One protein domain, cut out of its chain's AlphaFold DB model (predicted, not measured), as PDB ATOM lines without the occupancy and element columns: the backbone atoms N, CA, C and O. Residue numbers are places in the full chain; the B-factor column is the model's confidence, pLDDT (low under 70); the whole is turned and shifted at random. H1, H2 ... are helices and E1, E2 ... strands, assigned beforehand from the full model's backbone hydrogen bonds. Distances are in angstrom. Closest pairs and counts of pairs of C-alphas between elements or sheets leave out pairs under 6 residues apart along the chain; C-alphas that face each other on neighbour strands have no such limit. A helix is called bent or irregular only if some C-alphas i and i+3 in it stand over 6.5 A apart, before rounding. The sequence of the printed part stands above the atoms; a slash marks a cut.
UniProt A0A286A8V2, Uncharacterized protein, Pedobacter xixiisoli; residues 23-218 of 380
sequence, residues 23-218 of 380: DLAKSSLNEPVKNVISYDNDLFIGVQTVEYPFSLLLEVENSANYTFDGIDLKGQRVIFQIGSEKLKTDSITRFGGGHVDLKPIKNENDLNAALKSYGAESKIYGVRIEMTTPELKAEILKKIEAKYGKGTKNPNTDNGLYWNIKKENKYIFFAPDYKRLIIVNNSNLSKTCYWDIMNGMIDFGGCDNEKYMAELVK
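What this domain is: This is residues 23 to 218 of the 380 residues of an uncharacterized protein of Pedobacter xixiisoli (UniProt A0A286A8V2). A single twisted antiparallel sheet of eight strands, in the order E5, E1, E2, E4, E6, E9, E8, E7, runs through the domain, with H3 packed on the half that holds E5 and E1 and the long helix H4 covering the other half over E9, E8 and E7. The E7 to E9 half lies between H4 and a small separate hairpin, E10 and E11, on which the last helix, H5, packs; H1 lies across the bent first part of E2. The 196 printed residues hold five named helices and eleven named strands, in the order E1, E2, E3, E4, H1, H2, E5, H3, E6, H4, E7, E8, E9, E10, E11, H5, and the class is mixed, helices and strands. The whole is compact, with a radius of gyration of the C-alphas of 16.1 A, and its C-alphas span 43 by 40 by 30 A.

Where its parts are: The large sheet is made of E5, residues 100 to 105; E1, residues 43 to 48, beginning at C-alpha 43 at (36.447, 25.012, 107.396); E2, residues 52 to 60; E4, residues 78 to 84, 19.0 A long; E6, residues 120 to 130, 23.4 A; E9, residues 180 to 185, 16.4 A; E8, residues 170 to 175; and E7, residues 161 to 165. E2 bends by 102 degrees at residue 55, and E6 bends by 83 degrees at residue 123. The helices are H1, residues 85 to 90; H2, residues 92 to 95; H3, residues 108 to 117, 14.1 A; H4, residues 134 to 148, 20.9 A, beginning at C-alpha 134 at (44.347, 20.896, 83.286); and H5, residues 209 to 216, ending at C-alpha 216 at (19.691, 41.393, 93.463). E3 is residues 66 to 68, E10 residues 193 to 196 and E11 residues 200 to 203.

How they stand to each other: In the large sheet E5 and E7 are the edge strands. N 47 of E1 and O 101 of E5 are within hydrogen-bond range at 2.9 A, and in the hairpin E1 and E2 N 46 and O 57 are within hydrogen-bond range at 2.9 A. N 58 and O 80 of E2 and E4 are 3.0 A apart, N 79 and O 128 of E4 and E6 2.9 A, and N 127 and O 183 of E6 and E9 2.8 A. E7, E8 and E9 form a meander, each strand the antiparallel neighbour of the one before, with N 173 and O 182 at 2.8 A and N 163 and O 172 at 2.9 A. H1 and H4 are on the same face of the sheet, two layers, helices over one face of a sheet. H4 has a height over the sheet of 10.0 A and only just runs along the strands, at 29 degrees to E8 on the local plane; the closest C-alphas of the two are those of Leu 141 and Phe 174, 7.4 A. H1, at a height over the sheet of 6.1 A, runs across the strands over E2, with the C-alphas of Phe 54 and Lys 88 closest at 5.0 A. H3 is on the sheet too, and its closest C-alpha to E1 is that of Ala 114, 7.3 A from that of Ile 45. H2 only grazes the sheet, with residues 92 to 94. E3 pairs with no named strand; its closest C-alpha to H4 is that of Phe 68, 7.5 A from that of Ile 140. In the hairpin E10 and E11, N 202 and O 194 are 2.8 A apart, and the C-alphas of Cys 193 and Tyr 212, the closest of E10 and H5, are 7.0 A apart. H5 is not on the large sheet; it is close to H1 but not clearly touching, about perpendicular at 82 degrees. Every O i to N i+4 pair is within hydrogen-bond range in H1, H3, H4 and H5; H2 is too short for such a pair.

The domain as a whole: The C-alphas of Asp 40 and Gly 206 are the two farthest apart, at 44.6 A. The printed part has no cut. The link from H4 to E7, 12 residues, is long. Residues 23 to 42 hold no named element. The mean pLDDT of the printed part is 89.1, and residues 89 to 99 and residue 188 are under 70.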
ATOM      1  N   ASP A  23      29.659  12.781  97.239       95.62
ATOM      2  CA  ASP A  23      29.667  12.999  95.789       95.62
ATOM      3  C   ASP A  23      28.862  14.250  95.415       95.62
ATOM      4  O   ASP A  23      27.626  14.247  95.382       95.62
ATOM      5  N   LEU A  24      29.575  15.328  95.098       96.56
ATOM      6  CA  LEU A  24      28.994  16.631  94.785       96.56
ATOM      7  C   LEU A  24      28.186  16.623  93.479       96.56
ATOM      8  O   LEU A  24      27.264  17.428  93.334       96.56
ATOM      9  N   ALA A  25      28.437  15.686  92.556       95.31
ATOM     10  CA  ALA A  25      27.635  15.553  91.335       95.31
ATOM     11  C   ALA A  25      26.194  15.087  91.628       95.31
ATOM     12  O   ALA A  25      25.277  15.321  90.829       95.31
ATOM     13  N   LYS A  26      25.986  14.433  92.779       94.06
ATOM     14  CA  LYS A  26      24.687  13.923  93.241       94.06
ATOM     15  C   LYS A  26      23.964  14.867  94.196       94.06
ATOM     16  O   LYS A  26      22.820  14.583  94.541       94.06
ATOM     17  N   SER A  27      24.581  15.982  94.585       93.44
ATOM     18  CA  SER A  27      23.944  16.950  95.477       93.44
ATOM     19  C   SER A  27      22.625  17.466  94.890       93.44
ATOM     20  O   SER A  27      22.514  17.747  93.694       93.44
ATOM     21  N   SER A  28      21.617  17.565  95.747       92.31
ATOM     22  CA  SER A  28      20.328  18.212  95.503       92.31
ATOM     23  C   SER A  28      20.381  19.734  95.661       92.31
ATOM     24  O   SER A  28      19.428  20.409  95.271       92.31
ATOM     25  N   LEU A  29      21.480  20.270  96.207       95.06
ATOM     26  CA  LEU A  29      21.693  21.692  96.483       95.06
ATOM     27  C   LEU A  29      20.548  22.290  97.311       95.06
ATOM     28  O   LEU A  29      19.991  23.339  96.983       95.06
ATOM     29  N   ASN A  30      20.141  21.540  98.329       95.25
ATOM     30  CA  ASN A  30      19.129  21.894  99.330       95.25
ATOM     31  C   ASN A  30      19.397  21.149 100.654       95.25
ATOM     32  O   ASN A  30      18.537  21.047 101.535       95.25
ATOM     33  N   GLU A  31      20.579  20.552 100.779       95.56
ATOM     34  CA  GLU A  31      21.015  19.843 101.963       95.56
ATOM     35  C   GLU A  31      21.249  20.838 103.101       95.56
ATOM     36  O   GLU A  31      21.763  21.939 102.873       95.56
ATOM     37  N   PRO A  32      20.931  20.457 104.350       96.81
ATOM     38  CA  PRO A  32      21.408  21.190 105.511       96.81
ATOM     39  C   PRO A  32      22.929  21.344 105.461       96.81
ATOM     40  O   PRO A  32      23.634  20.369 105.206       96.81
ATOM     41  N   VAL A  33      23.435  22.539 105.767       96.38
ATOM     42  CA  VAL A  33      24.877  22.848 105.718       96.38
ATOM     43  C   VAL A  33      25.691  21.843 106.538       96.38
ATOM     44  O   VAL A  33      26.694  21.316 106.070       96.38
ATOM     45  N   LYS A  34      25.198  21.486 107.727       94.69
ATOM     46  CA  LYS A  34      25.831  20.501 108.613       94.69
ATOM     47  C   LYS A  34      25.984  19.096 108.009       94.69
ATOM     48  O   LYS A  34      26.811  18.332 108.485       94.69
ATOM     49  N   ASN A  35      25.196  18.753 106.989       94.19
ATOM     50  CA  ASN A  35      25.241  17.442 106.337       94.19
ATOM     51  C   ASN A  35      26.259  17.389 105.189       94.19
ATOM     52  O   ASN A  35      26.547  16.302 104.696       94.19
ATOM     53  N   VAL A  36      26.770  18.538 104.736       93.81
ATOM     54  CA  VAL A  36      27.726  18.615 103.619       93.81
ATOM     55  C   VAL A  36      29.135  18.986 104.069       93.81
ATOM     56  O   VAL A  36      30.007  19.197 103.233       93.81
ATOM     57  N   ILE A  37      29.378  19.047 105.380       93.12
ATOM     58  CA  ILE A  37      30.675  19.386 105.969       93.12
ATOM     59  C   ILE A  37      31.159  18.334 106.958       93.12
ATOM     60  O   ILE A  37      30.401  17.507 107.456       93.12
ATOM     61  N   SER A  38      32.447  18.417 107.271       90.69
ATOM     62  CA  SER A  38      33.104  17.650 108.322       90.69
ATOM     63  C   SER A  38      33.979  18.607 109.117       90.69
ATOM     64  O   SER A  38      34.865  19.221 108.531       90.69
ATOM     65  N   TYR A  39      33.768  18.709 110.430       90.75
ATOM     66  CA  TYR A  39      34.576  19.575 111.303       90.75
ATOM     67  C   TYR A  39      36.032  19.107 111.458       90.75
ATOM     68  O   TYR A  39      36.861  19.860 111.950       90.75
ATOM     69  N   ASP A  40      36.356  17.895 110.995       87.88
ATOM     70  CA  ASP A  40      37.744  17.433 110.845       87.88
ATOM     71  C   ASP A  40      38.507  18.164 109.719       87.88
ATOM     72  O   ASP A  40      39.712  17.967 109.577       87.88
ATOM     73  N   ASN A  41      37.812  18.932 108.872       87.25
ATOM     74  CA  ASN A  41      38.417  19.696 107.785       87.25
ATOM     75  C   ASN A  41      38.740  21.130 108.227       87.25
ATOM     76  O   ASN A  41      38.105  21.671 109.133       87.25
ATOM     77  N   ASP A  42      39.632  21.783 107.484       90.88
ATOM     78  CA  ASP A  42      39.833  23.228 107.564       90.88
ATOM     79  C   ASP A  42      38.636  23.943 106.920       90.88
ATOM     80  O   ASP A  42      38.523  24.040 105.694       90.88
ATOM     81  N   LEU A  43      37.695  24.358 107.775       94.94
ATOM     82  CA  LEU A  43      36.447  25.012 107.396       94.94
ATOM     83  C   LEU A  43      36.492  26.503 107.710       94.94
ATOM     84  O   LEU A  43      36.762  26.892 108.849       94.94
ATOM     85  N   PHE A  44      36.103  27.322 106.739       96.06
ATOM     86  CA  PHE A  44      35.992  28.768 106.902       96.06
ATOM     87  C   PHE A  44      34.625  29.255 106.445       96.06
ATOM     88  O   PHE A  44      34.138  28.825 105.407       96.06
ATOM     89  N   ILE A  45      33.999  30.157 107.195       95.50
ATOM     90  CA  ILE A  45      32.703  30.739 106.837       95.50
ATOM     91  C   ILE A  45      32.778  32.260 106.810       95.50
ATOM     92  O   ILE A  45      33.405  32.870 107.679       95.50
ATOM     93  N   GLY A  46      32.110  32.878 105.843       91.38
ATOM     94  CA  GLY A  46      32.013  34.329 105.778       91.38
ATOM     95  C   GLY A  46      31.759  34.859 104.376       91.38
ATOM     96  O   GLY A  46      31.074  34.225 103.571       91.38
ATOM     97  N   VAL A  47      32.263  36.057 104.104       86.81
ATOM     98  CA  VAL A  47      31.950  36.822 102.892       86.81
ATOM     99  C   VAL A  47      33.170  36.961 101.994       86.81
ATOM    100  O   VAL A  47      34.269  37.229 102.469       86.81
ATOM    101  N   GLN A  48      32.959  36.825 100.685       82.38
ATOM    102  CA  GLN A  48      33.954  37.135  99.657       82.38
ATOM    103  C   GLN A  48      33.262  37.905  98.530       82.38
ATOM    104  O   GLN A  48      32.685  37.321  97.612       82.38
ATOM    105  N   THR A  49      33.307  39.231  98.588       75.88
ATOM    106  CA  THR A  49      32.572  40.092  97.649       75.88
ATOM    107  C   THR A  49      33.209  40.185  96.271       75.88
ATOM    108  O   THR A  49      32.543  40.617  95.336       75.88
ATOM    109  N   VAL A  50      34.470  39.756  96.145       73.38
ATOM    110  CA  VAL A  50      35.174  39.674  94.860       73.38
ATOM    111  C   VAL A  50      34.487  38.667  93.954       73.38
ATOM    112  O   VAL A  50      34.158  38.987  92.823       73.38
ATOM    113  N   GLU A  51      34.260  37.452  94.449       75.62
ATOM    114  CA  GLU A  51      33.667  36.403  93.629       75.62
ATOM    115  C   GLU A  51      32.146  36.314  93.816       75.62
ATOM    116  O   GLU A  51      31.415  36.168  92.832       75.62
ATOM    117  N   TYR A  52      31.658  36.432  95.061       76.94
ATOM    118  CA  TYR A  52      30.278  36.099  95.442       76.94
ATOM    119  C   TYR A  52      29.643  37.172  96.329       76.94
ATOM    120  O   TYR A  52      29.477  36.990  97.535       76.94
ATOM    121  N   PRO A  53      29.226  38.290  95.716       73.19
ATOM    122  CA  PRO A  53      28.698  39.455  96.414       73.19
ATOM    123  C   PRO A  53      27.483  39.204  97.324       73.19
ATOM    124  O   PRO A  53      27.292  39.924  98.300       73.19
ATOM    125  N   PHE A  54      26.654  38.203  97.016       80.00
ATOM    126  CA  PHE A  54      25.298  38.070  97.571       80.00
ATOM    127  C   PHE A  54      25.078  36.804  98.412       80.00
ATOM    128  O   PHE A  54      23.937  36.455  98.723       80.00
ATOM    129  N   SER A  55      26.153  36.094  98.751       87.31
ATOM    130  CA  SER A  55      26.086  34.772  99.378       87.31
ATOM    131  C   SER A  55      26.974  34.715 100.604       87.31
ATOM    132  O   SER A  55      28.078  35.258 100.599       87.31
ATOM    133  N   LEU A  56      26.526  33.983 101.620       92.31
ATOM    134  CA  LEU A  56      27.437  33.513 102.651       92.31
ATOM    135  C   LEU A  56      28.168  32.290 102.092       92.31
ATOM    136  O   LEU A  56      27.540  31.403 101.503       92.31
ATOM    137  N   LEU A  57      29.484  32.260 102.251       94.38
ATOM    138  CA  LEU A  57      30.335  31.190 101.758       94.38
ATOM    139  C   LEU A  57      30.806  30.329 102.910       94.38
ATOM    140  O   LEU A  57      31.132  30.844 103.978       94.38
ATOM    141  N   LEU A  58      30.862  29.028 102.662       96.19
ATOM    142  CA  LEU A  58      31.506  28.058 103.528       96.19
ATOM    143  C   LEU A  58      32.547  27.300 102.708       96.19
ATOM    144  O   LEU A  58      32.197  26.519 101.824       96.19
ATOM    145  N   GLU A  59      33.816  27.562 102.983       95.62
ATOM    146  CA  GLU A  59      34.957  27.013 102.262       95.62
ATOM    147  C   GLU A  59      35.556  25.812 102.989       95.62
ATOM    148  O   GLU A  59      35.672  25.795 104.215       95.62
ATOM    149  N   VAL A  60      35.966  24.826 102.196       95.06
ATOM    150  CA  VAL A  60      36.795  23.693 102.596       95.06
ATOM    151  C   VAL A  60      38.080  23.753 101.778       95.06
ATOM    152  O   VAL A  60      38.038  23.525 100.569       95.06
ATOM    153  N   GLU A  61      39.220  24.055 102.402       87.69
ATOM    154  CA  GLU A  61      40.485  24.231 101.665       87.69
ATOM    155  C   GLU A  61      41.057  22.909 101.133       87.69
ATOM    156  O   GLU A  61      41.564  22.854 100.013       87.69
ATOM    157  N   ASN A  62      40.934  21.822 101.902       86.19
ATOM    158  CA  ASN A  62      41.377  20.489 101.499       86.19
ATOM    159  C   ASN A  62      40.205  19.505 101.455       86.19
ATOM    160  O   ASN A  62      39.821  18.891 102.453       86.19
ATOM    161  N   SER A  63      39.652  19.320 100.261       85.94
ATOM    162  CA  SER A  63      38.392  18.601 100.049       85.94
ATOM    163  C   SER A  63      38.537  17.075  99.966       85.94
ATOM    164  O   SER A  63      37.881  16.425  99.158       85.94
ATOM    165  N   ALA A  64      39.346  16.470 100.842       87.81
ATOM    166  CA  ALA A  64      39.589  15.020 100.859       87.81
ATOM    167  C   ALA A  64      38.333  14.165 101.133       87.81
ATOM    168  O   ALA A  64      38.308  12.977 100.816       87.81
ATOM    169  N   ASN A  65      37.277  14.753 101.703       90.94
ATOM    170  CA  ASN A  65      36.003  14.070 101.950       90.94
ATOM    171  C   ASN A  65      35.028  14.171 100.767       90.94
ATOM    172  O   ASN A  65      33.879  13.754 100.908       90.94
ATOM    173  N   TYR A  66      35.444  14.730  99.628       95.25
ATOM    174  CA  TYR A  66      34.552  15.020  98.510       95.25
ATOM    175  C   TYR A  66      35.020  14.363  97.222       95.25
ATOM    176  O   TYR A  66      36.213  14.228  96.951       95.25
ATOM    177  N   THR A  67      34.042  13.997  96.404       96.62
ATOM    178  CA  THR A  67      34.256  13.563  95.027       96.62
ATOM    179  C   THR A  67      33.319  14.308  94.087       96.62
ATOM    180  O   THR A  67      32.328  14.903  94.514       96.62
ATOM    181  N   PHE A  68      33.615  14.256  92.794       97.12
ATOM    182  CA  PHE A  68      32.687  14.655  91.744       97.12
ATOM    183  C   PHE A  68      32.540  13.517  90.737       97.12
ATOM    184  O   PHE A  68      33.449  13.261  89.951       97.12
ATOM    185  N   ASP A  69      31.415  12.800  90.784       95.69
ATOM    186  CA  ASP A  69      31.150  11.639  89.921       95.69
ATOM    187  C   ASP A  69      32.306  10.611  89.934       95.69
ATOM    188  O   ASP A  69      32.756  10.095  88.903       95.69
ATOM    189  N   GLY A  70      32.832  10.351  91.137       94.25
ATOM    190  CA  GLY A  70      33.952   9.440  91.387       94.25
ATOM    191  C   GLY A  70      35.357  10.036  91.212       94.25
ATOM    192  O   GLY A  70      36.324   9.333  91.491       94.25
ATOM    193  N   ILE A  71      35.491  11.296  90.785       95.75
ATOM    194  CA  ILE A  71      36.778  12.016  90.755       95.75
ATOM    195  C   ILE A  71      37.101  12.499  92.171       95.75
ATOM    196  O   ILE A  71      36.282  13.194  92.767       95.75
ATOM    197  N   ASP A  72      38.271  12.148  92.707       94.00
ATOM    198  CA  ASP A  72      38.734  12.615  94.022       94.00
ATOM    199  C   ASP A  72      39.056  14.118  93.985       94.00
ATOM    200  O   ASP A  72      39.782  14.582  93.106       94.00
ATOM    201  N   LEU A  73      38.513  14.878  94.941       94.69
ATOM    202  CA  LEU A  73      38.737  16.322  95.071       94.69
ATOM    203  C   LEU A  73      39.763  16.672  96.154       94.69
ATOM    204  O   LEU A  73      39.897  17.839  96.531       94.69
ATOM    205  N   LYS A  74      40.510  15.690  96.666       91.81
ATOM    206  CA  LYS A  74      41.616  15.929  97.596       91.81
ATOM    207  C   LYS A  74      42.560  17.029  97.091       91.81
ATOM    208  O   LYS A  74      43.002  17.023  95.942       91.81
ATOM    209  N   GLY A  75      42.894  17.964  97.980       90.19
ATOM    210  CA  GLY A  75      43.745  19.117  97.670       90.19
ATOM    211  C   GLY A  75      43.077  20.209  96.829       90.19
ATOM    212  O   GLY A  75      43.728  21.206  96.536       90.19
ATOM    213  N   GLN A  76      41.809  20.048  96.441       93.94
ATOM    214  CA  GLN A  76      41.022  21.122  95.841       93.94
ATOM    215  C   GLN A  76      40.207  21.838  96.910       93.94
ATOM    216  O   GLN A  76      39.763  21.234  97.893       93.94
ATOM    217  N   ARG A  77      39.941  23.116  96.658       95.25
ATOM    218  CA  ARG A  77      39.008  23.899  97.452       95.25
ATOM    219  C   ARG A  77      37.576  23.672  96.974       95.25
ATOM    220  O   ARG A  77      37.297  23.729  95.772       95.25
ATOM    221  N   VAL A  78      36.671  23.444  97.921       96.56
ATOM    222  CA  VAL A  78      35.224  23.363  97.688       96.56
ATOM    223  C   VAL A  78      34.543  24.473  98.470       96.56
ATOM    224  O   VAL A  78      34.817  24.668  99.648       96.56
ATOM    225  N   ILE A  79      33.649  25.204  97.810       96.12
ATOM    226  CA  ILE A  79      32.942  26.346  98.389       96.12
ATOM    227  C   ILE A  79      31.448  26.074  98.302       96.12
ATOM    228  O   ILE A  79      30.900  25.914  97.211       96.12
ATOM    229  N   PHE A  80      30.773  26.055  99.442       96.62
ATOM    230  CA  PHE A  80      29.323  25.975  99.516       96.62
ATOM    231  C   PHE A  80      28.719  27.374  99.599       96.62
ATOM    232  O   PHE A  80      29.187  28.224 100.354       96.62
ATOM    233  N   GLN A  81      27.660  27.603  98.825       94.69
ATOM    234  CA  GLN A  81      26.921  28.860  98.811       94.69
ATOM    235  C   GLN A  81      25.645  28.725  99.635       94.69
ATOM    236  O   GLN A  81      24.846  27.806  99.423       94.69
ATOM    237  N   ILE A  82      25.455  29.667 100.555       94.69
ATOM    238  CA  ILE A  82      24.343  29.711 101.501       94.69
ATOM    239  C   ILE A  82      23.607  31.039 101.311       94.69
ATOM    240  O   ILE A  82      24.222  32.106 101.206       94.69
ATOM    241  N   GLY A  83      22.278  30.972 101.218       90.62
ATOM    242  CA  GLY A  83      21.442  32.155 101.039       90.62
ATOM    243  C   GLY A  83      21.491  33.040 102.281       90.62
ATOM    244  O   GLY A  83      21.343  32.550 103.395       90.62
ATOM    245  N   SER A  84      21.693  34.344 102.101       87.81
ATOM    246  CA  SER A  84      21.587  35.335 103.172       87.81
ATOM    247  C   SER A  84      20.909  36.580 102.623       87.81
ATOM    248  O   SER A  84      21.481  37.303 101.808       87.81
ATOM    249  N   GLU A  85      19.688  36.849 103.084       78.56
ATOM    250  CA  GLU A  85      19.012  38.098 102.731       78.56
ATOM    251  C   GLU A  85      19.815  39.297 103.231       78.56
ATOM    252  O   GLU A  85      19.971  40.258 102.487       78.56
ATOM    253  N   LYS A  86      20.434  39.210 104.418       78.56
ATOM    254  CA  LYS A  86      21.286  40.283 104.948       78.56
ATOM    255  C   LYS A  86      22.411  40.653 103.979       78.56
ATOM    256  O   LYS A  86      22.632  41.833 103.739       78.56
ATOM    257  N   LEU A  87      23.080  39.674 103.367       78.00
ATOM    258  CA  LEU A  87      24.127  39.949 102.378       78.00
ATOM    259  C   LEU A  87      23.559  40.497 101.062       78.00
ATOM    260  O   LEU A  87      24.167  41.377 100.467       78.00
ATOM    261  N   LYS A  88      22.350  40.114 100.646       71.88
ATOM    262  CA  LYS A  88      21.657  40.811  99.544       71.88
ATOM    263  C   LYS A  88      21.285  42.261  99.904       71.88
ATOM    264  O   LYS A  88      21.226  43.114  99.025       71.88
ATOM    265  N   THR A  89      21.051  42.553 101.189       62.94
ATOM    266  CA  THR A  89      20.639  43.881 101.696       62.94
ATOM    267  C   THR A  89      21.795  44.827 102.048       62.94
ATOM    268  O   THR A  89      21.637  46.043 102.069       62.94
ATOM    269  N   ASP A  90      22.962  44.279 102.361       59.53
ATOM    270  CA  ASP A  90      24.065  45.016 102.996       59.53
ATOM    271  C   ASP A  90      25.396  44.748 102.290       59.53
ATOM    272  O   ASP A  90      26.462  45.063 102.813       59.53
ATOM    273  N   SER A  91      25.364  44.094 101.120       55.16
ATOM    274  CA  SER A  91      26.609  43.682 100.490       55.16
ATOM    275  C   SER A  91      27.481  44.890 100.185       55.16
ATOM    276  O   SER A  91      27.132  45.803  99.436       55.16
ATOM    277  N   ILE A  92      28.690  44.786 100.728       53.00
ATOM    278  CA  ILE A  92      29.867  45.642 100.558       53.00
ATOM    279  C   ILE A  92      30.242  45.871  99.069       53.00
ATOM    280  O   ILE A  92      31.120  46.646  98.710       53.00
ATOM    281  N   THR A  93      29.522  45.221  98.167       48.91
ATOM    282  CA  THR A  93      29.670  45.152  96.716       48.91
ATOM    283  C   THR A  93      29.181  46.415  96.031       48.91
ATOM    284  O   THR A  93      29.652  46.744  94.946       48.91
ATOM    285  N   ARG A  94      28.315  47.184  96.704       51.06
ATOM    286  CA  ARG A  94      27.962  48.543  96.286       51.06
ATOM    287  C   ARG A  94      29.155  49.505  96.366       51.06
ATOM    288  O   ARG A  94      29.122  50.543  95.716       51.06
ATOM    289  N   PHE A  95      30.187  49.167  97.142       47.12
ATOM    290  CA  PHE A  95      31.299  50.063  97.477       47.12
ATOM    291  C   PHE A  95      32.561  49.835  96.626       47.12
ATOM    292  O   PHE A  95      33.598  50.422  96.910       47.12
ATOM    293  N   GLY A  96      32.502  49.000  95.579       44.97
ATOM    294  CA  GLY A  96      33.603  48.878  94.610       44.97
ATOM    295  C   GLY A  96      34.926  48.344  95.180       44.97
ATOM    296  O   GLY A  96      35.974  48.556  94.577       44.97
ATOM    297  N   GLY A  97      34.888  47.644  96.317       52.97
ATOM    298  CA  GLY A  97      36.052  47.050  96.971       52.97
ATOM    299  C   GLY A  97      35.907  45.538  97.127       52.97
ATOM    300  O   GLY A  97      34.882  45.035  97.597       52.97
ATOM    301  N   GLY A  98      36.946  44.799  96.740       61.06
ATOM    302  CA  GLY A  98      37.059  43.384  97.068       61.06
ATOM    303  C   GLY A  98      37.229  43.203  98.573       61.06
ATOM    304  O   GLY A  98      38.205  43.679  99.140       61.06
ATOM    305  N   HIS A  99      36.291  42.520  99.219       69.62
ATOM    306  CA  HIS A  99      36.300  42.251 100.651       69.62
ATOM    307  C   HIS A  99      36.226  40.747 100.887       69.62
ATOM    308  O   HIS A  99      35.383  40.058 100.306       69.62
ATOM    309  N   VAL A 100      37.119  40.250 101.738       76.19
ATOM    310  CA  VAL A 100      37.171  38.853 102.165       76.19
ATOM    311  C   VAL A 100      37.257  38.842 103.686       76.19
ATOM    312  O   VAL A 100      38.269  39.253 104.244       76.19
ATOM    313  N   ASP A 101      36.199  38.385 104.349       81.94
ATOM    314  CA  ASP A 101      36.175  38.117 105.793       81.94
ATOM    315  C   ASP A 101      35.680  36.687 105.973       81.94
ATOM    316  O   ASP A 101      34.476  36.428 105.958       81.94
ATOM    317  N   LEU A 102      36.628  35.757 106.069       89.00
ATOM    318  CA  LEU A 102      36.393  34.338 106.295       89.00
ATOM    319  C   LEU A 102      36.947  33.965 107.668       89.00
ATOM    320  O   LEU A 102      38.109  34.233 107.979       89.00
ATOM    321  N   LYS A 103      36.117  33.329 108.494       91.88
ATOM    322  CA  LYS A 103      36.474  32.932 109.859       91.88
ATOM    323  C   LYS A 103      36.474  31.416 109.988       91.88
ATOM    324  O   LYS A 103      35.539  30.779 109.503       91.88
ATOM    325  N   PRO A 104      37.483  30.827 110.650       94.69
ATOM    326  CA  PRO A 104      37.515  29.389 110.859       94.69
ATOM    327  C   PRO A 104      36.347  28.951 111.750       94.69
ATOM    328  O   PRO A 104      36.044  29.612 112.746       94.69
ATOM    329  N   ILE A 105      35.731  27.816 111.427       95.25
ATOM    330  CA  ILE A 105      34.728  27.158 112.274       95.25
ATOM    331  C   ILE A 105      35.214  25.768 112.669       95.25
ATOM    332  O   ILE A 105      35.726  25.022 111.839       95.25
ATOM    333  N   LYS A 106      35.057  25.405 113.943       94.44
ATOM    334  CA  LYS A 106      35.576  24.136 114.481       94.44
ATOM    335  C   LYS A 106      34.483  23.195 114.963       94.44
ATOM    336  O   LYS A 106      34.760  22.038 115.258       94.44
ATOM    337  N   ASN A 107      33.256  23.686 115.112       95.44
ATOM    338  CA  ASN A 107      32.141  22.909 115.638       95.44
ATOM    339  C   ASN A 107      30.781  23.492 115.205       95.44
ATOM    340  O   ASN A 107      30.693  24.551 114.583       95.44
ATOM    341  N   GLU A 108      29.703  22.795 115.568       95.94
ATOM    342  CA  GLU A 108      28.329  23.175 115.220       95.94
ATOM    343  C   GLU A 108      27.856  24.477 115.879       95.94
ATOM    344  O   GLU A 108      27.053  25.200 115.286       95.94
ATOM    345  N   ASN A 109      28.371  24.833 117.059       96.62
ATOM    346  CA  ASN A 109      28.032  26.110 117.683       96.62
ATOM    347  C   ASN A 109      28.617  27.281 116.888       96.62
ATOM    348  O   ASN A 109      27.907  28.262 116.668       96.62
ATOM    349  N   ASP A 110      29.859  27.156 116.409       96.19
ATOM    350  CA  ASP A 110      30.502  28.169 115.562       96.19
ATOM    351  C   ASP A 110      29.707  28.370 114.263       96.19
ATOM    352  O   ASP A 110      29.392  29.502 113.887       96.19
ATOM    353  N   LEU A 111      29.310  27.265 113.614       96.62
ATOM    354  CA  LEU A 111      28.473  27.298 112.413       96.62
ATOM    355  C   LEU A 111      27.145  28.015 112.683       96.62
ATOM    356  O   LEU A 111      26.782  28.945 111.966       96.62
ATOM    357  N   ASN A 112      26.419  27.602 113.724       96.75
ATOM    358  CA  ASN A 112      25.116  28.175 114.052       96.75
ATOM    359  C   ASN A 112      25.216  29.665 114.407       96.75
ATOM    360  O   ASN A 112      24.346  30.449 114.021       96.75
ATOM    361  N   ALA A 113      26.276  30.067 115.112       95.19
ATOM    362  CA  ALA A 113      26.539  31.465 115.427       95.19
ATOM    363  C   ALA A 113      26.767  32.292 114.154       95.19
ATOM    364  O   ALA A 113      26.154  33.352 114.008       95.19
ATOM    365  N   ALA A 114      27.574  31.786 113.217       93.69
ATOM    366  CA  ALA A 114      27.833  32.449 111.943       93.69
ATOM    367  C   ALA A 114      26.572  32.543 111.070       93.69
ATOM    368  O   ALA A 114      26.212  33.625 110.605       93.69
ATOM    369  N   LEU A 115      25.826  31.448 110.899       95.06
ATOM    370  CA  LEU A 115      24.561  31.475 110.151       95.06
ATOM    371  C   LEU A 115      23.599  32.519 110.736       95.06
ATOM    372  O   LEU A 115      23.022  33.323 110.001       95.06
ATOM    373  N   LYS A 116      23.490  32.577 112.068       93.88
ATOM    374  CA  LYS A 116      22.654  33.561 112.761       93.88
ATOM    375  C   LYS A 116      23.149  35.000 112.569       93.88
ATOM    376  O   LYS A 116      22.321  35.878 112.330       93.88
ATOM    377  N   SER A 117      24.456  35.271 112.649       88.50
ATOM    378  CA  SER A 117      25.001  36.636 112.509       88.50
ATOM    379  C   SER A 117      24.766  37.234 111.120       88.50
ATOM    380  O   SER A 117      24.589  38.453 110.980       88.50
ATOM    381  N   TYR A 118      24.730  36.373 110.104       87.38
ATOM    382  CA  TYR A 118      24.438  36.748 108.723       87.38
ATOM    383  C   TYR A 118      22.963  36.576 108.343       87.38
ATOM    384  O   TYR A 118      22.617  36.827 107.192       87.38
ATOM    385  N   GLY A 119      22.079  36.163 109.262       90.12
ATOM    386  CA  GLY A 119      20.678  35.866 108.929       90.12
ATOM    387  C   GLY A 119      20.559  34.899 107.745       90.12
ATOM    388  O   GLY A 119      19.732  35.106 106.857       90.12
ATOM    389  N   ALA A 120      21.471  33.930 107.680       92.38
ATOM    390  CA  ALA A 120      21.608  33.004 106.574       92.38
ATOM    391  C   ALA A 120      20.708  31.779 106.761       92.38
ATOM    392  O   ALA A 120      20.368  31.386 107.881       92.38
ATOM    393  N   GLU A 121      20.335  31.161 105.648       94.50
ATOM    394  CA  GLU A 121      19.616  29.896 105.642       94.50
ATOM    395  C   GLU A 121      20.475  28.763 106.215       94.50
ATOM    396  O   GLU A 121      21.703  28.795 106.197       94.50
ATOM    397  N   SER A 122      19.829  27.700 106.689       95.06
ATOM    398  CA  SER A 122      20.529  26.520 107.208       95.06
ATOM    399  C   SER A 122      20.891  25.500 106.125       95.06
ATOM    400  O   SER A 122      21.274  24.374 106.454       95.06
ATOM    401  N   LYS A 123      20.691  25.836 104.848       96.38
ATOM    402  CA  LYS A 123      20.837  24.933 103.703       96.38
ATOM    403  C   LYS A 123      21.716  25.556 102.633       96.38
ATOM    404  O   LYS A 123      21.735  26.776 102.470       96.38
ATOM    405  N   ILE A 124      22.424  24.709 101.897       96.25
ATOM    406  CA  ILE A 124      23.168  25.149 100.720       96.25
ATOM    407  C   ILE A 124      22.221  25.312  99.534       96.25
ATOM    408  O   ILE A 124      21.226  24.596  99.428       96.25
ATOM    409  N   TYR A 125      22.560  26.213  98.617       95.12
ATOM    410  CA  TYR A 125      21.909  26.307  97.307       95.12
ATOM    411  C   TYR A 125      22.899  26.206  96.146       95.12
ATOM    412  O   TYR A 125      22.488  26.153  94.988       95.12
ATOM    413  N   GLY A 126      24.199  26.190  96.427       95.31
ATOM    414  CA  GLY A 126      25.223  26.087  95.404       95.31
ATOM    415  C   GLY A 126      26.503  25.474  95.935       95.31
ATOM    416  O   GLY A 126      26.775  25.502  97.136       95.31
ATOM    417  N   VAL A 127      27.288  24.929  95.019       96.69
ATOM    418  CA  VAL A 127      28.631  24.423  95.268       96.69
ATOM    419  C   VAL A 127      29.558  24.894  94.162       96.69
ATOM    420  O   VAL A 127      29.173  24.976  92.991       96.69
ATOM    421  N   ARG A 128      30.793  25.203  94.535       95.69
ATOM    422  CA  ARG A 128      31.872  25.527  93.613       95.69
ATOM    423  C   ARG A 128      33.061  24.648  93.914       95.69
ATOM    424  O   ARG A 128      33.387  24.419  95.073       95.69
ATOM    425  N   ILE A 129      33.689  24.165  92.857       97.25
ATOM    426  CA  ILE A 129      34.873  23.320  92.928       97.25
ATOM    427  C   ILE A 129      35.976  24.060  92.189       97.25
ATOM    428  O   ILE A 129      35.826  24.428  91.017       97.25
ATOM    429  N   GLU A 130      37.076  24.305  92.886       95.69
ATOM    430  CA  GLU A 130      38.280  24.820  92.262       95.69
ATOM    431  C   GLU A 130      38.936  23.724  91.413       95.69
ATOM    432  O   GLU A 130      39.130  22.598  91.863       95.69
ATOM    433  N   MET A 131      39.244  24.048  90.156       95.56
ATOM    434  CA  MET A 131      39.830  23.117  89.188       95.56
ATOM    435  C   MET A 131      41.245  23.575  88.844       95.56
ATOM    436  O   MET A 131      41.475  24.230  87.821       95.56
ATOM    437  N   THR A 132      42.188  23.301  89.742       91.19
ATOM    438  CA  THR A 132      43.548  23.860  89.653       91.19
ATOM    439  C   THR A 132      44.366  23.315  88.480       91.19
ATOM    440  O   THR A 132      45.141  24.076  87.896       91.19
ATOM    441  N   THR A 133      44.175  22.047  88.099       94.19
ATOM    442  CA  THR A 133      44.985  21.374  87.071       94.19
ATOM    443  C   THR A 133      44.243  21.193  85.738       94.19
ATOM    444  O   THR A 133      43.015  21.046  85.731       94.19
ATOM    445  N   PRO A 134      44.946  21.201  84.589       95.38
ATOM    446  CA  PRO A 134      44.347  20.896  83.286       95.38
ATOM    447  C   PRO A 134      43.675  19.519  83.230       95.38
ATOM    448  O   PRO A 134      42.606  19.386  82.633       95.38
ATOM    449  N   GLU A 135      44.262  18.517  83.887       96.50
ATOM    450  CA  GLU A 135      43.749  17.146  83.929       96.50
ATOM    451  C   GLU A 135      42.391  17.101  84.634       96.50
ATOM    452  O   GLU A 135      41.426  16.577  84.080       96.50
ATOM    453  N   LEU A 136      42.279  17.745  85.803       96.19
ATOM    454  CA  LEU A 136      41.028  17.812  86.556       96.19
ATOM    455  C   LEU A 136      39.929  18.525  85.757       96.19
ATOM    456  O   LEU A 136      38.793  18.054  85.713       96.19
ATOM    457  N   LYS A 137      40.266  19.633  85.080       97.38
ATOM    458  CA  LYS A 137      39.326  20.348  84.199       97.38
ATOM    459  C   LYS A 137      38.799  19.435  83.091       97.38
ATOM    460  O   LYS A 137      37.594  19.404  82.851       97.38
ATOM    461  N   ALA A 138      39.690  18.699  82.426       97.62
ATOM    462  CA  ALA A 138      39.331  17.806  81.329       97.62
ATOM    463  C   ALA A 138      38.478  16.618  81.803       97.62
ATOM    464  O   ALA A 138      37.482  16.281  81.158       97.62
ATOM    465  N   GLU A 139      38.825  16.003  82.938       97.81
ATOM    466  CA  GLU A 139      38.064  14.886  83.507       97.81
ATOM    467  C   GLU A 139      36.661  15.310  83.944       97.81
ATOM    468  O   GLU A 139      35.682  14.651  83.580       97.81
ATOM    469  N   ILE A 140      36.546  16.435  84.656       98.06
ATOM    470  CA  ILE A 140      35.254  16.997  85.063       98.06
ATOM    471  C   ILE A 140      34.389  17.301  83.840       98.06
ATOM    472  O   ILE A 140      33.230  16.878  83.797       98.06
ATOM    473  N   LEU A 141      34.937  17.988  82.829       98.38
ATOM    474  CA  LEU A 141      34.194  18.307  81.610       98.38
ATOM    475  C   LEU A 141      33.692  17.034  80.927       98.38
ATOM    476  O   LEU A 141      32.510  16.939  80.602       98.38
ATOM    477  N   LYS A 142      34.556  16.021  80.793       98.19
ATOM    478  CA  LYS A 142      34.191  14.724  80.213       98.19
ATOM    479  C   LYS A 142      33.035  14.062  80.967       98.19
ATOM    480  O   LYS A 142      32.142  13.515  80.320       98.19
ATOM    481  N   LYS A 143      33.021  14.098  82.306       98.06
ATOM    482  CA  LYS A 143      31.906  13.547  83.101       98.06
ATOM    483  C   LYS A 143      30.606  14.314  82.883       98.06
ATOM    484  O   LYS A 143      29.560  13.695  82.688       98.06
ATOM    485  N   ILE A 144      30.670  15.645  82.873       98.12
ATOM    486  CA  ILE A 144      29.497  16.497  82.643       98.12
ATOM    487  C   ILE A 144      28.932  16.249  81.240       98.12
ATOM    488  O   ILE A 144      27.735  15.999  81.111       98.12
ATOM    489  N   GLU A 145      29.772  16.242  80.203       98.25
ATOM    490  CA  GLU A 145      29.336  16.014  78.822       98.25
ATOM    491  C   GLU A 145      28.790  14.603  78.598       98.25
ATOM    492  O   GLU A 145      27.790  14.436  77.901       98.25
ATOM    493  N   ALA A 146      29.394  13.587  79.218       97.75
ATOM    494  CA  ALA A 146      28.883  12.222  79.148       97.75
ATOM    495  C   ALA A 146      27.480  12.099  79.763       97.75
ATOM    496  O   ALA A 146      26.656  11.330  79.268       97.75
ATOM    497  N   LYS A 147      27.195  12.858  80.829       96.88
ATOM    498  CA  LYS A 147      25.912  12.807  81.540       96.88
ATOM    499  C   LYS A 147      24.838  13.704  80.920       96.88
ATOM    500  O   LYS A 147      23.673  13.315  80.874       96.88
ATOM    501  N   TYR A 148      25.211  14.898  80.469       97.00
ATOM    502  CA  TYR A 148      24.269  15.956  80.083       97.00
ATOM    503  C   TYR A 148      24.360  16.379  78.613       97.00
ATOM    504  O   TYR A 148      23.575  17.219  78.172       97.00
ATOM    505  N   GLY A 149      25.277  15.791  77.844       97.56
ATOM    506  CA  GLY A 149      25.574  16.204  76.478       97.56
ATOM    507  C   GLY A 149      26.440  17.463  76.421       97.56
ATOM    508  O   GLY A 149      26.889  17.989  77.441       97.56
ATOM    509  N   LYS A 150      26.678  17.955  75.202       96.75
ATOM    510  CA  LYS A 150      27.493  19.156  74.977       96.75
ATOM    511  C   LYS A 150      26.867  20.376  75.653       96.75
ATOM    512  O   LYS A 150      25.663  20.601  75.539       96.75
ATOM    513  N   GLY A 151      27.698  21.150  76.342       96.19
ATOM    514  CA  GLY A 151      27.282  22.402  76.966       96.19
ATOM    515  C   GLY A 151      26.986  23.495  75.949       96.19
ATOM    516  O   GLY A 151      27.399  23.432  74.790       96.19
ATOM    517  N   THR A 152      26.284  24.528  76.403       96.25
ATOM    518  CA  THR A 152      26.091  25.759  75.630       96.25
ATOM    519  C   THR A 152      27.248  26.705  75.911       96.25
ATOM    520  O   THR A 152      27.674  26.839  77.057       96.25
ATOM    521  N   LYS A 153      27.772  27.362  74.875       96.38
ATOM    522  CA  LYS A 153      28.862  28.326  75.021       96.38
ATOM    523  C   LYS A 153      28.431  29.491  75.917       96.38
ATOM    524  O   LYS A 153      27.420  30.129  75.638       96.38
ATOM    525  N   ASN A 154      29.209  29.784  76.960       95.06
ATOM    526  CA  ASN A 154      29.054  31.026  77.713       95.06
ATOM    527  C   ASN A 154      29.641  32.184  76.872       95.06
ATOM    528  O   ASN A 154      30.847  32.159  76.607       95.06
ATOM    529  N   PRO A 155      28.828  33.178  76.454       91.56
ATOM    530  CA  PRO A 155      29.280  34.275  75.596       91.56
ATOM    531  C   PRO A 155      30.254  35.245  76.284       91.56
ATOM    532  O   PRO A 155      30.954  35.976  75.593       91.56
ATOM    533  N   ASN A 156      30.329  35.242  77.616       92.56
ATOM    534  CA  ASN A 156      31.148  36.170  78.402       92.56
ATOM    535  C   ASN A 156      32.535  35.602  78.756       92.56
ATOM    536  O   ASN A 156      33.240  36.161  79.591       92.56
ATOM    537  N   THR A 157      32.905  34.449  78.193       92.25
ATOM    538  CA  THR A 157      34.145  33.730  78.535       92.25
ATOM    539  C   THR A 157      34.757  33.096  77.293       92.25
ATOM    540  O   THR A 157      34.028  32.739  76.364       92.25
ATOM    541  N   ASP A 158      36.064  32.843  77.302       93.44
ATOM    542  CA  ASP A 158      36.771  32.255  76.158       93.44
ATOM    543  C   ASP A 158      36.482  30.761  76.013       93.44
ATOM    544  O   ASP A 158      36.172  30.282  74.919       93.44
ATOM    545  N   ASN A 159      36.427  30.024  77.125       96.06
ATOM    546  CA  ASN A 159      36.253  28.565  77.127       96.06
ATOM    547  C   ASN A 159      35.094  28.082  78.010       96.06
ATOM    548  O   ASN A 159      34.855  26.879  78.110       96.06
ATOM    549  N   GLY A 160      34.345  28.993  78.633       97.25
ATOM    550  CA  GLY A 160      33.235  28.626  79.505       97.25
ATOM    551  C   GLY A 160      32.053  27.990  78.775       97.25
ATOM    552  O   GLY A 160      31.700  28.374  77.653       97.25
ATOM    553  N   LEU A 161      31.432  27.027  79.453       97.81
ATOM    554  CA  LEU A 161      30.246  26.288  79.029       97.81
ATOM    555  C   LEU A 161      29.213  26.270  80.154       97.81
ATOM    556  O   LEU A 161      29.566  26.307  81.334       97.81
ATOM    557  N   TYR A 162      27.938  26.155  79.803       96.38
ATOM    558  CA  TYR A 162      26.874  26.002  80.783       96.38
ATOM    559  C   TYR A 162      25.793  25.009  80.357       96.38
ATOM    560  O   TYR A 162      25.590  24.731  79.171       96.38
ATOM    561  N   TRP A 163      25.057  24.506  81.349       95.06
ATOM    562  CA  TRP A 163      23.914  23.616  81.179       95.06
ATOM    563  C   TRP A 163      22.741  24.059  82.059       95.06
ATOM    564  O   TRP A 163      22.914  24.357  83.241       95.06
ATOM    565  N   ASN A 164      21.529  24.030  81.496       92.31
ATOM    566  CA  ASN A 164      20.268  24.190  82.225       92.31
ATOM    567  C   ASN A 164      19.583  22.826  82.381       92.31
ATOM    568  O   ASN A 164      18.837  22.377  81.504       92.31
ATOM    569  N   ILE A 165      19.831  22.158  83.505       92.44
ATOM    570  CA  ILE A 165      19.307  20.821  83.792       92.44
ATOM    571  C   ILE A 165      17.976  20.951  84.538       92.44
ATOM    572  O   ILE A 165      17.874  20.709  85.741       92.44
ATOM    573  N   LYS A 166      16.921  21.322  83.802       88.56
ATOM    574  CA  LYS A 166      15.575  21.568  84.360       88.56
ATOM    575  C   LYS A 166      15.045  20.414  85.219       88.56
ATOM    576  O   LYS A 166      14.437  20.660  86.248       88.56
ATOM    577  N   LYS A 167      15.295  19.162  84.818       90.69
ATOM    578  CA  LYS A 167      14.822  17.965  85.540       90.69
ATOM    579  C   LYS A 167      15.458  17.791  86.921       90.69
ATOM    580  O   LYS A 167      14.858  17.154  87.776       90.69
ATOM    581  N   GLU A 168      16.655  18.337  87.125       91.12
ATOM    582  CA  GLU A 168      17.374  18.277  88.403       91.12
ATOM    583  C   GLU A 168      17.331  19.611  89.160       91.12
ATOM    584  O   GLU A 168      17.934  19.716  90.222       91.12
ATOM    585  N   ASN A 169      16.641  20.626  88.629       90.88
ATOM    586  CA  ASN A 169      16.664  21.997  89.143       90.88
ATOM    587  C   ASN A 169      18.090  22.569  89.286       90.88
ATOM    588  O   ASN A 169      18.401  23.248  90.261       90.88
ATOM    589  N   LYS A 170      18.976  22.297  88.317       92.62
ATOM    590  CA  LYS A 170      20.383  22.731  88.362       92.62
ATOM    591  C   LYS A 170      20.763  23.605  87.180       92.62
ATOM    592  O   LYS A 170      20.444  23.279  86.034       92.62
ATOM    593  N   TYR A 171      21.546  24.637  87.463       93.88
ATOM    594  CA  TYR A 171      22.475  25.200  86.491       93.88
ATOM    595  C   TYR A 171      23.882  24.703  86.797       93.88
ATOM    596  O   TYR A 171      24.297  24.686  87.957       93.88
ATOM    597  N   ILE A 172      24.601  24.296  85.756       95.94
ATOM    598  CA  ILE A 172      26.019  23.940  85.828       95.94
ATOM    599  C   ILE A 172      26.769  24.935  84.953       95.94
ATOM    600  O   ILE A 172      26.420  25.088  83.785       95.94
ATOM    601  N   PHE A 173      27.805  25.564  85.493       96.56
ATOM    602  CA  PHE A 173      28.723  26.424  84.759       96.56
ATOM    603  C   PHE A 173      30.136  25.874  84.898       96.56
ATOM    604  O   PHE A 173      30.693  25.786  85.993       96.56
ATOM    605  N   PHE A 174      30.713  25.493  83.769       97.94
ATOM    606  CA  PHE A 174      32.105  25.106  83.657       97.94
ATOM    607  C   PHE A 174      32.880  26.325  83.162       97.94
ATOM    608  O   PHE A 174      32.781  26.682  81.993       97.94
ATOM    609  N   ALA A 175      33.618  26.977  84.059       96.25
ATOM    610  CA  ALA A 175      34.379  28.196  83.803       96.25
ATOM    611  C   ALA A 175      35.887  27.903  83.964       96.25
ATOM    612  O   ALA A 175      36.499  28.245  84.984       96.25
ATOM    613  N   PRO A 176      36.512  27.214  82.989       96.00
ATOM    614  CA  PRO A 176      37.889  26.741  83.108       96.00
ATOM    615  C   PRO A 176      38.909  27.885  83.105       96.00
ATOM    616  O   PRO A 176      39.977  27.723  83.705       96.00
ATOM    617  N   ASP A 177      38.566  29.025  82.498       92.69
ATOM    618  CA  ASP A 177      39.369  30.256  82.466       92.69
ATOM    619  C   ASP A 177      39.601  30.793  83.887       92.69
ATOM    620  O   ASP A 177      40.706  31.186  84.250       92.69
ATOM    621  N   TYR A 178      38.582  30.662  84.739       93.12
ATOM    622  CA  TYR A 178      38.608  31.068  86.143       93.12
ATOM    623  C   TYR A 178      38.885  29.908  87.107       93.12
ATOM    624  O   TYR A 178      38.834  30.085  88.320       93.12
ATOM    625  N   LYS A 179      39.189  28.706  86.590       95.62
ATOM    626  CA  LYS A 179      39.416  27.486  87.389       95.62
ATOM    627  C   LYS A 179      38.223  27.141  88.296       95.62
ATOM    628  O   LYS A 179      38.421  26.720  89.438       95.62
ATOM    629  N   ARG A 180      36.988  27.319  87.817       95.31
ATOM    630  CA  ARG A 180      35.767  27.039  88.595       95.31
ATOM    631  C   ARG A 180      34.823  26.091  87.857       95.31
ATOM    632  O   ARG A 180      34.495  26.313  86.693       95.31
ATOM    633  N   LEU A 181      34.351  25.064  88.555       97.69
ATOM    634  CA  LEU A 181      33.067  24.424  88.273       97.69
ATOM    635  C   LEU A 181      32.059  24.965  89.282       97.69
ATOM    636  O   LEU A 181      32.342  24.987  90.476       97.69
ATOM    637  N   ILE A 182      30.899  25.402  88.812       96.06
ATOM    638  CA  ILE A 182      29.873  26.057  89.623       96.06
ATOM    639  C   ILE A 182      28.560  25.338  89.371       96.06
ATOM    640  O   ILE A 182      28.155  25.167  88.223       96.06
ATOM    641  N   ILE A 183      27.889  24.917  90.434       96.25
ATOM    642  CA  ILE A 183      26.606  24.231  90.345       96.25
ATOM    643  C   ILE A 183      25.660  24.890  91.329       96.25
ATOM    644  O   ILE A 183      25.951  24.959  92.520       96.25
ATOM    645  N   VAL A 184      24.532  25.375  90.832       93.88
ATOM    646  CA  VAL A 184      23.562  26.118  91.636       93.88
ATOM    647  C   VAL A 184      22.158  25.577  91.425       93.88
ATOM    648  O   VAL A 184      21.783  25.161  90.325       93.88
ATOM    649  N   ASN A 185      21.377  25.592  92.498       92.44
ATOM    650  CA  ASN A 185      19.974  25.234  92.481       92.44
ATOM    651  C   ASN A 185      19.172  26.356  91.817       92.44
ATOM    652  O   ASN A 185      19.115  27.476  92.327       92.44
ATOM    653  N   ASN A 186      18.525  26.058  90.695       83.12
ATOM    654  CA  ASN A 186      17.754  27.049  89.951       83.12
ATOM    655  C   ASN A 186      16.401  27.392  90.598       83.12
ATOM    656  O   ASN A 186      15.771  28.358  90.181       83.12
ATOM    657  N   SER A 187      15.958  26.649  91.620       82.38
ATOM    658  CA  SER A 187      14.732  26.983  92.360       82.38
ATOM    659  C   SER A 187      14.889  28.229  93.237       82.38
ATOM    660  O   SER A 187      13.909  28.928  93.479       82.38
ATOM    661  N   ASN A 188      16.125  28.540  93.638       69.50
ATOM    662  CA  ASN A 188      16.481  29.712  94.441       69.50
ATOM    663  C   ASN A 188      17.009  30.880  93.587       69.50
ATOM    664  O   ASN A 188      17.469  31.888  94.123       69.50
ATOM    665  N   LEU A 189      16.971  30.742  92.259       74.44
ATOM    666  CA  LEU A 189      17.489  31.711  91.295       74.44
ATOM    667  C   LEU A 189      16.401  32.101  90.291       74.44
ATOM    668  O   LEU A 189      15.333  31.491  90.225       74.44
ATOM    669  N   SER A 190      16.667  33.134  89.490       76.56
ATOM    670  CA  SER A 190      15.788  33.442  88.362       76.56
ATOM    671  C   SER A 190      15.783  32.270  87.375       76.56
ATOM    672  O   SER A 190      16.817  31.674  87.083       76.56
ATOM    673  N   LYS A 191      14.601  31.947  86.837       79.19
ATOM    674  CA  LYS A 191      14.440  30.899  85.813       79.19
ATOM    675  C   LYS A 191      15.016  31.307  84.456       79.19
ATOM    676  O   LYS A 191      15.219  30.443  83.601       79.19
ATOM    677  N   THR A 192      15.213  32.607  84.249       83.56
ATOM    678  CA  THR A 192      15.640  33.194  82.975       83.56
ATOM    679  C   THR A 192      16.995  33.883  83.066       83.56
ATOM    680  O   THR A 192      17.631  34.045  82.037       83.56
ATOM    681  N   CYS A 193      17.475  34.221  84.267       87.12
ATOM    682  CA  CYS A 193      18.717  34.969  84.463       87.12
ATOM    683  C   CYS A 193      19.637  34.285  85.473       87.12
ATOM    684  O   CYS A 193      19.188  33.809  86.519       87.12
ATOM    685  N   TYR A 194      20.935  34.331  85.218       88.56
ATOM    686  CA  TYR A 194      21.946  34.106  86.243       88.56
ATOM    687  C   TYR A 194      23.096  35.077  86.052       88.56
ATOM    688  O   TYR A 194      23.520  35.317  84.926       88.56
ATOM    689  N   TRP A 195      23.614  35.601  87.156       87.44
ATOM    690  CA  TRP A 195      24.797  36.441  87.145       87.44
ATOM    691  C   TRP A 195      25.748  36.037  88.266       87.44
ATOM    692  O   TRP A 195      25.341  35.887  89.420       87.44
ATOM    693  N   ASP A 196      27.022  35.891  87.917       85.06
ATOM    694  CA  ASP A 196      28.142  35.994  88.848       85.06
ATOM    695  C   ASP A 196      29.347  36.626  88.139       85.06
ATOM    696  O   ASP A 196      29.331  36.818  86.919       85.06
ATOM    697  N   ILE A 197      30.400  36.961  88.893       82.38
ATOM    698  CA  ILE A 197      31.562  37.656  88.322       82.38
ATOM    699  C   ILE A 197      32.312  36.818  87.272       82.38
ATOM    700  O   ILE A 197      32.921  37.375  86.368       82.38
ATOM    701  N   MET A 198      32.267  35.485  87.379       86.81
ATOM    702  CA  MET A 198      33.050  34.574  86.533       86.81
ATOM    703  C   MET A 198      32.346  34.264  85.215       86.81
ATOM    704  O   MET A 198      32.988  33.985  84.206       86.81
ATOM    705  N   ASN A 199      31.017  34.262  85.226       88.50
ATOM    706  CA  ASN A 199      30.202  33.897  84.076       88.50
ATOM    707  C   ASN A 199      29.560  35.103  83.399       88.50
ATOM    708  O   ASN A 199      29.055  34.942  82.288       88.50
ATOM    709  N   GLY A 200      29.557  36.273  84.040       87.31
ATOM    710  CA  GLY A 200      28.771  37.418  83.598       87.31
ATOM    711  C   GLY A 200      27.269  37.127  83.642       87.31
ATOM    712  O   GLY A 200      26.814  36.191  84.301       87.31
ATOM    713  N   MET A 201      26.486  37.941  82.931       88.88
ATOM    714  CA  MET A 201      25.043  37.727  82.803       88.88
ATOM    715  C   MET A 201      24.758  36.626  81.779       88.88
ATOM    716  O   MET A 201      25.193  36.719  80.630       88.88
ATOM    717  N   ILE A 202      23.994  35.616  82.182       90.38
ATOM    718  CA  ILE A 202      23.522  34.530  81.324       90.38
ATOM    719  C   ILE A 202      22.004  34.613  81.206       90.38
ATOM    720  O   ILE A 202      21.289  34.495  82.203       90.38
ATOM    721  N   ASP A 203      21.532  34.774  79.970       88.25
ATOM    722  CA  ASP A 203      20.120  34.692  79.610       88.25
ATOM    723  C   ASP A 203      19.766  33.256  79.185       88.25
ATOM    724  O   ASP A 203      20.266  32.738  78.185       88.25
ATOM    725  N   PHE A 204      18.887  32.608  79.949       84.75
ATOM    726  CA  PHE A 204      18.354  31.271  79.663       84.75
ATOM    727  C   PHE A 204      17.062  31.286  78.830       84.75
ATOM    728  O   PHE A 204      16.414  30.243  78.682       84.75
ATOM    729  N   GLY A 205      16.683  32.451  78.305       80.88
ATOM    730  CA  GLY A 205      15.519  32.698  77.466       80.88
ATOM    731  C   GLY A 205      14.578  33.718  78.099       80.88
ATOM    732  O   GLY A 205      13.681  33.338  78.856       80.88
ATOM    733  N   GLY A 206      14.743  34.994  77.742       85.00
ATOM    734  CA  GLY A 206      13.851  36.082  78.154       85.00
ATOM    735  C   GLY A 206      14.245  36.728  79.479       85.00
ATOM    736  O   GLY A 206      13.375  37.050  80.292       85.00
ATOM    737  N   CYS A 207      15.544  36.867  79.738       87.69
ATOM    738  CA  CYS A 207      16.037  37.597  80.894       87.69
ATOM    739  C   CYS A 207      15.712  39.095  80.788       87.69
ATOM    740  O   CYS A 207      16.061  39.765  79.820       87.69
ATOM    741  N   ASP A 208      15.068  39.626  81.826       89.69
ATOM    742  CA  ASP A 208      14.963  41.063  82.062       89.69
ATOM    743  C   ASP A 208      16.134  41.466  82.965       89.69
ATOM    744  O   ASP A 208      16.071  41.335  84.193       89.69
ATOM    745  N   ASN A 209      17.239  41.865  82.333       86.19
ATOM    746  CA  ASN A 209      18.497  42.163  83.016       86.19
ATOM    747  C   ASN A 209      18.330  43.269  84.060       86.19
ATOM    748  O   ASN A 209      18.838  43.138  85.172       86.19
ATOM    749  N   GLU A 210      17.620  44.346  83.718       86.06
ATOM    750  CA  GLU A 210      17.426  45.490  84.611       86.06
ATOM    751  C   GLU A 210      16.645  45.073  85.849       86.06
ATOM    752  O   GLU A 210      17.088  45.312  86.975       86.06
ATOM    753  N   LYS A 211      15.524  44.371  85.656       86.44
ATOM    754  CA  LYS A 211      14.716  43.878  86.770       86.44
ATOM    755  C   LYS A 211      15.474  42.871  87.624       86.44
ATOM    756  O   LYS A 211      15.371  42.915  88.847       86.44
ATOM    757  N   TYR A 212      16.229  41.963  87.011       85.00
ATOM    758  CA  TYR A 212      17.002  40.967  87.747       85.00
ATOM    759  C   TYR A 212      18.114  41.612  88.582       85.00
ATOM    760  O   TYR A 212      18.240  41.304  89.767       85.00
ATOM    761  N   MET A 213      18.868  42.553  88.009       82.25
ATOM    762  CA  MET A 213      19.888  43.297  88.750       82.25
ATOM    763  C   MET A 213      19.268  44.147  89.859       82.25
ATOM    764  O   MET A 213      19.783  44.142  90.976       82.25
ATOM    765  N   ALA A 214      18.138  44.809  89.592       80.62
ATOM    766  CA  ALA A 214      17.395  45.551  90.604       80.62
ATOM    767  C   ALA A 214      16.938  44.642  91.753       80.62
ATOM    768  O   ALA A 214      17.068  45.031  92.907       80.62
ATOM    769  N   GLU A 215      16.471  43.423  91.470       80.31
ATOM    770  CA  GLU A 215      16.097  42.436  92.490       80.31
ATOM    771  C   GLU A 215      17.292  41.969  93.337       80.31
ATOM    772  O   GLU A 215      17.146  41.827  94.552       80.31
ATOM    773  N   LEU A 216      18.471  41.772  92.733       78.00
ATOM    774  CA  LEU A 216      19.691  41.393  93.463       78.00
ATOM    775  C   LEU A 216      20.110  42.455  94.487       78.00
ATOM    776  O   LEU A 216      20.640  42.106  95.540       78.00
ATOM    777  N   VAL A 217      19.835  43.731  94.199       75.56
ATOM    778  CA  VAL A 217      20.195  44.869  95.060       75.56
ATOM    779  C   VAL A 217      18.983  45.573  95.680       75.56
ATOM    780  O   VAL A 217      19.137  46.651  96.252       75.56
ATOM    781  N   LYS A 218      17.772  45.003  95.604       76.12
ATOM    782  CA  LYS A 218      16.520  45.704  95.974       76.12
ATOM    783  C   LYS A 218      16.482  46.157  97.426       76.12
ATOM    784  O   LYS A 218      15.877  47.171  97.755       76.12
TER     785      LYS A 218